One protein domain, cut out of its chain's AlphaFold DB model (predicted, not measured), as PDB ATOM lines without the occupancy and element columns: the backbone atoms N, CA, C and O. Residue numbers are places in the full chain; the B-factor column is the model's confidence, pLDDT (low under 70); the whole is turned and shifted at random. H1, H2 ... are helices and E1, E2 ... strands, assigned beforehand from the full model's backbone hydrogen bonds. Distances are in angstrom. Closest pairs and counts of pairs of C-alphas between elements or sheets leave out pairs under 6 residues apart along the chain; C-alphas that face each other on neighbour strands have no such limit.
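What this domain is: This is residues 32 to 73 of the 73 residues of an uncharacterized protein of Sinorhizobium medicae (UniProt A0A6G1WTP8). A hairpin of two strands, E1 and E2, and one helix, H1, make a V, joined at Ser 52, with the hairpin's turn at the far tip of one arm. At the other end of H1 the short helix H2 and the last residues, 71 to 73, lead away from the hairpin. The printed part has 42 residues, with two named strands followed by two named helices, E1 E2 H1 H2; the sheet, E1 - E2, is antiparallel and the class is mixed, helices and strands. The whole is loose, with a radius of gyration of the C-alphas of 12.6 A, and flat, spanning 39 by 23 by 11 A.

Where its parts are: E1, residues 35 to 41, measures 18.6 A from first to last C-alpha and begins at C-alpha 35, (122.995, 108.588, 159.232). E2, residues 45 to 51, measures 19.2 A. H1, residues 53 to 63, measures 15.3 A and begins at C-alpha 53, (123.882, 113.837, 154.515). H2, residues 67 to 70, measures 5.2 A and ends at C-alpha 70, (110.889, 109.730, 143.741).

How they stand to each other: E1 and E2 form a hairpin, antiparallel at 153 degrees between their directions. N 35 and O 51 are 2.9 A apart and N 47 and O 39 are 2.9 A apart, both within hydrogen-bond range. The closest C-alphas of E1 and H1 are those of Gly 35 and Met 56, 5.9 A apart. H1 and H2 only just touch, and only at the corner by their link, with 3 pairs of C-alphas within 8 A; the closest are those of Val 61 and Leu 67, 5.9 A. H2 is apart from E1 and E2. In H1 every O i to N i+4 pair is within hydrogen-bond range; H2 is too short for such a pair, and its one O i to N i+3 pair is within range.

The domain as a whole: The two C-alphas farthest apart, those of Gly 43 and Asn 73, are 40.1 A apart. The printed part has no cut, and its three links between named elements are tight. Residue 73 is the chain's last. The mean pLDDT of the printed part is 81.9; residues 42 to 45 and 67 to 73 are under 70.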
ATOM      1  N   ASP A  32     120.205 115.916 161.803       91.31
ATOM      2  CA  ASP A  32     121.022 116.757 160.917       91.31
ATOM      3  C   ASP A  32     121.069 116.246 159.462       91.31
ATOM      4  O   ASP A  32     121.680 116.871 158.594       91.31
ATOM      5  N   GLY A  33     120.400 115.125 159.183       90.44
ATOM      6  CA  GLY A  33     120.352 114.483 157.876       90.44
ATOM      7  C   GLY A  33     121.491 113.501 157.609       90.44
ATOM      8  O   GLY A  33     121.432 112.819 156.592       90.44
ATOM      9  N   SER A  34     122.492 113.394 158.490       95.56
ATOM     10  CA  SER A  34     123.472 112.300 158.452       95.56
ATOM     11  C   SER A  34     122.837 110.978 158.900       95.56
ATOM     12  O   SER A  34     121.685 110.950 159.345       95.56
ATOM     13  N   GLY A  35     123.560 109.862 158.801       95.12
ATOM     14  CA  GLY A  35     122.995 108.588 159.232       95.12
ATOM     15  C   GLY A  35     123.973 107.444 159.443       95.12
ATOM     16  O   GLY A  35     125.192 107.618 159.439       95.12
ATOM     17  N   LEU A  36     123.398 106.264 159.671       94.75
ATOM     18  CA  LEU A  36     124.105 104.991 159.778       94.75
ATOM     19  C   LEU A  36     123.453 103.965 158.850       94.75
ATOM     20  O   LEU A  36     122.251 103.715 158.963       94.75
ATOM     21  N   SER A  37     124.249 103.343 157.982       91.81
ATOM     22  CA  SER A  37     123.861 102.150 157.226       91.81
ATOM     23  C   SER A  37     124.364 100.923 157.970       91.81
ATOM     24  O   SER A  37     125.563 100.664 157.995       91.81
ATOM     25  N   CYS A  38     123.446 100.164 158.556       90.00
ATOM     26  CA  CYS A  38     123.741  98.940 159.280       90.00
ATOM     27  C   CYS A  38     123.370  97.728 158.425       90.00
ATOM     28  O   CYS A  38     122.221  97.604 157.997       90.00
ATOM     29  N   ARG A  39     124.336  96.847 158.156       86.62
ATOM     30  CA  ARG A  39     124.170  95.663 157.306       86.62
ATOM     31  C   ARG A  39     124.648  94.411 158.043       86.62
ATOM     32  O   ARG A  39     125.658  94.461 158.746       86.62
ATOM     33  N   PRO A  40     123.967  93.267 157.870       83.69
ATOM     34  CA  PRO A  40     124.445  92.015 158.431       83.69
ATOM     35  C   PRO A  40     125.779  91.624 157.792       83.69
ATOM     36  O   PRO A  40     125.889  91.537 156.569       83.69
ATOM     37  N   VAL A  41     126.771  91.320 158.623       78.94
ATOM     38  CA  VAL A  41     128.014  90.657 158.224       78.94
ATOM     39  C   VAL A  41     128.077  89.308 158.931       78.94
ATOM     40  O   VAL A  41     127.791  89.212 160.119       78.94
ATOM     41  N   SER A  42     128.364  88.258 158.155       69.25
ATOM     42  CA  SER A  42     128.419  86.837 158.535       69.25
ATOM     43  C   SER A  42     128.102  86.489 160.000       69.25
ATOM     44  O   SER A  42     128.873  86.775 160.915       69.25
ATOM     45  N   GLY A  43     127.014  85.746 160.190       60.84
ATOM     46  CA  GLY A  43     126.865  84.846 161.330       60.84
ATOM     47  C   GLY A  43     126.265  85.413 162.611       60.84
ATOM     48  O   GLY A  43     125.905  84.579 163.419       60.84
ATOM     49  N   GLU A  44     126.123  86.736 162.780       63.53
ATOM     50  CA  GLU A  44     125.313  87.412 163.834       63.53
ATOM     51  C   GLU A  44     125.673  88.902 163.987       63.53
ATOM     52  O   GLU A  44     124.918  89.676 164.575       63.53
ATOM     53  N   THR A  45     126.808  89.327 163.436       68.56
ATOM     54  CA  THR A  45     127.303  90.695 163.592       68.56
ATOM     55  C   THR A  45     126.627  91.640 162.601       68.56
ATOM     56  O   THR A  45     126.361  91.297 161.450       68.56
ATOM     57  N   THR A  46     126.327  92.856 163.045       82.81
ATOM     58  CA  THR A  46     125.862  93.931 162.165       82.81
ATOM     59  C   THR A  46     126.961  94.972 162.095       82.81
ATOM     60  O   THR A  46     127.374  95.491 163.131       82.81
ATOM     61  N   ASP A  47     127.458  95.227 160.890       86.94
ATOM     62  CA  ASP A  47     128.405  96.305 160.640       86.94
ATOM     63  C   ASP A  47     127.628  97.586 160.349       86.94
ATOM     64  O   ASP A  47     126.585  97.530 159.696       86.94
ATOM     65  N   CYS A  48     128.111  98.717 160.849       90.94
ATOM     66  CA  CYS A  48     127.450 100.003 160.683       90.94
ATOM     67  C   CYS A  48     128.444 101.040 160.168       90.94
ATOM     68  O   CYS A  48     129.427 101.371 160.829       90.94
ATOM     69  N   GLU A  49     128.124 101.609 159.014       93.56
ATOM     70  CA  GLU A  49     128.894 102.670 158.380       93.56
ATOM     71  C   GLU A  49     128.210 104.018 158.593       93.56
ATOM     72  O   GLU A  49     126.986 104.134 158.468       93.56
ATOM     73  N   ARG A  50     128.997 105.046 158.927       95.44
ATOM     74  CA  ARG A  50     128.487 106.407 159.075       95.44
ATOM     75  C   ARG A  50     128.385 107.075 157.716       95.44
ATOM     76  O   ARG A  50     129.364 107.129 156.989       95.44
ATOM     77  N   LEU A  51     127.217 107.638 157.447       96.81
ATOM     78  CA  LEU A  51     126.917 108.370 156.229       96.81
ATOM     79  C   LEU A  51     126.810 109.858 156.544       96.81
ATOM     80  O   LEU A  51     126.154 110.267 157.509       96.81
ATOM     81  N   SER A  52     127.434 110.678 155.712       96.38
ATOM     82  CA  SER A  52     127.116 112.095 155.587       96.38
ATOM     83  C   SER A  52     125.697 112.282 155.047       96.38
ATOM     84  O   SER A  52     125.019 111.333 154.658       96.38
ATOM     85  N   ARG A  53     125.222 113.527 155.021       94.56
ATOM     86  CA  ARG A  53     123.882 113.837 154.515       94.56
ATOM     87  C   ARG A  53     123.683 113.426 153.054       94.56
ATOM     88  O   ARG A  53     122.612 112.929 152.716       94.56
ATOM     89  N   ASP A  54     124.686 113.634 152.209       95.94
ATOM     90  CA  ASP A  54     124.573 113.341 150.777       95.94
ATOM     91  C   ASP A  54     124.584 111.825 150.538       95.94
ATOM     92  O   ASP A  54     123.682 111.301 149.888       95.94
ATOM     93  N   GLU A  55     125.496 111.103 151.195       95.00
ATOM     94  CA  GLU A  55     125.545 109.631 151.171       95.00
ATOM     95  C   GLU A  55     124.261 109.008 151.746       95.00
ATOM     96  O   GLU A  55     123.775 107.980 151.276       95.00
ATOM     97  N   MET A  56     123.666 109.649 152.752       94.12
ATOM     98  CA  MET A  56     122.400 109.232 153.347       94.12
ATOM     99  C   MET A  56     121.229 109.374 152.361       94.12
ATOM    100  O   MET A  56     120.362 108.498 152.292       94.12
ATOM    101  N   ILE A  57     121.199 110.458 151.578       91.62
ATOM    102  CA  ILE A  57     120.207 110.658 150.514       91.62
ATOM    103  C   ILE A  57     120.392 109.608 149.418       91.62
ATOM    104  O   ILE A  57     119.406 109.000 149.003       91.62
ATOM    105  N   GLU A  58     121.628 109.363 148.985       91.50
ATOM    106  CA  GLU A  58     121.945 108.320 148.004       91.50
ATOM    107  C   GLU A  58     121.470 106.945 148.483       91.50
ATOM    108  O   GLU A  58     120.725 106.273 147.769       91.50
ATOM    109  N   ALA A  59     121.771 106.579 149.731       88.44
ATOM    110  CA  ALA A  59     121.345 105.313 150.321       88.44
ATOM    111  C   ALA A  59     119.813 105.161 150.378       88.44
ATOM    112  O   ALA A  59     119.290 104.083 150.093       88.44
ATOM    113  N   ILE A  60     119.070 106.225 150.714       88.50
ATOM    114  CA  ILE A  60     117.596 106.215 150.667       88.50
ATOM    115  C   ILE A  60     117.117 106.011 149.229       88.50
ATOM    116  O   ILE A  60     116.224 105.201 148.980       88.50
ATOM    117  N   VAL A  61     117.695 106.747 148.281       87.94
ATOM    118  CA  VAL A  61     117.313 106.663 146.871       87.94
ATOM    119  C   VAL A  61     117.521 105.247 146.345       87.94
ATOM    120  O   VAL A  61     116.610 104.688 145.734       87.94
ATOM    121  N   GLU A  62     118.672 104.640 146.621       85.69
ATOM    122  CA  GLU A  62     118.969 103.259 146.240       85.69
ATOM    123  C   GLU A  62     118.012 102.255 146.887       85.69
ATOM    124  O   GLU A  62     117.459 101.405 146.186       85.69
ATOM    125  N   LEU A  63     117.751 102.385 148.195       82.75
ATOM    126  CA  LEU A  63     116.889 101.463 148.941       82.75
ATOM    127  C   LEU A  63     115.474 101.371 148.353       82.75
ATOM    128  O   LEU A  63     114.874 100.297 148.344       82.75
ATOM    129  N   TYR A  64     114.945 102.480 147.835       78.69
ATOM    130  CA  TYR A  64     113.608 102.535 147.239       78.69
ATOM    131  C   TYR A  64     113.591 102.298 145.721       78.69
ATOM    132  O   TYR A  64     112.565 102.533 145.083       78.69
ATOM    133  N   GLY A  65     114.675 101.795 145.121       76.88
ATOM    134  CA  GLY A  65     114.710 101.440 143.695       76.88
ATOM    135  C   GLY A  65     115.120 102.586 142.765       76.88
ATOM    136  O   GLY A  65     114.771 102.589 141.583       76.88
ATOM    137  N   GLY A  66     115.873 103.555 143.282       73.81
ATOM    138  CA  GLY A  66     116.449 104.664 142.531       73.81
ATOM    139  C   GLY A  66     115.532 105.882 142.402       73.81
ATOM    140  O   GLY A  66     114.392 105.916 142.868       73.81
ATOM    141  N   LEU A  67     116.029 106.916 141.711       68.19
ATOM    142  CA  LEU A  67     115.321 108.195 141.534       68.19
ATOM    143  C   LEU A  67     113.962 108.053 140.836       68.19
ATOM    144  O   LEU A  67     113.114 108.934 140.966       68.19
ATOM    145  N   ALA A  68     113.737 106.957 140.105       61.97
ATOM    146  CA  ALA A  68     112.461 106.671 139.456       61.97
ATOM    147  C   ALA A  68     111.298 106.629 140.463       61.97
ATOM    148  O   ALA A  68     110.224 107.148 140.163       61.97
ATOM    149  N   SER A  69     111.541 106.110 141.669       60.88
ATOM    150  CA  SER A  69     110.554 106.016 142.750       60.88
ATOM    151  C   SER A  69     110.221 107.363 143.398       60.88
ATOM    152  O   SER A  69     109.154 107.518 143.979       60.88
ATOM    153  N   PHE A  70     111.094 108.363 143.248       61.94
ATOM    154  CA  PHE A  70     110.889 109.730 143.741       61.94
ATOM    155  C   PHE A  70     110.431 110.696 142.639       61.94
ATOM    156  O   PHE A  70     110.149 111.862 142.912       61.94
ATOM    157  N   ARG A  71     110.328 110.238 141.380       61.84
ATOM    158  CA  ARG A  71     110.046 111.098 140.217       61.84
ATOM    159  C   ARG A  71     108.568 111.462 140.031       61.84
ATOM    160  O   ARG A  71     108.228 112.054 139.005       61.84
ATOM    161  N   ARG A  72     107.677 111.121 140.967       52.59
ATOM    162  CA  ARG A  72     106.274 111.564 140.933       52.59
ATOM    163  C   ARG A  72     105.566 111.377 142.279       52.59
ATOM    164  O   ARG A  72     105.224 110.255 142.638       52.59
ATOM    165  N   ASN A  73     105.311 112.491 142.960       44.47
ATOM    166  CA  ASN A  73     104.091 112.773 143.722       44.47
ATOM    167  C   ASN A  73     103.902 114.290 143.755       44.47
ATOM    168  O   ASN A  73     104.885 114.979 144.102       44.47
TER     169      ASN A  73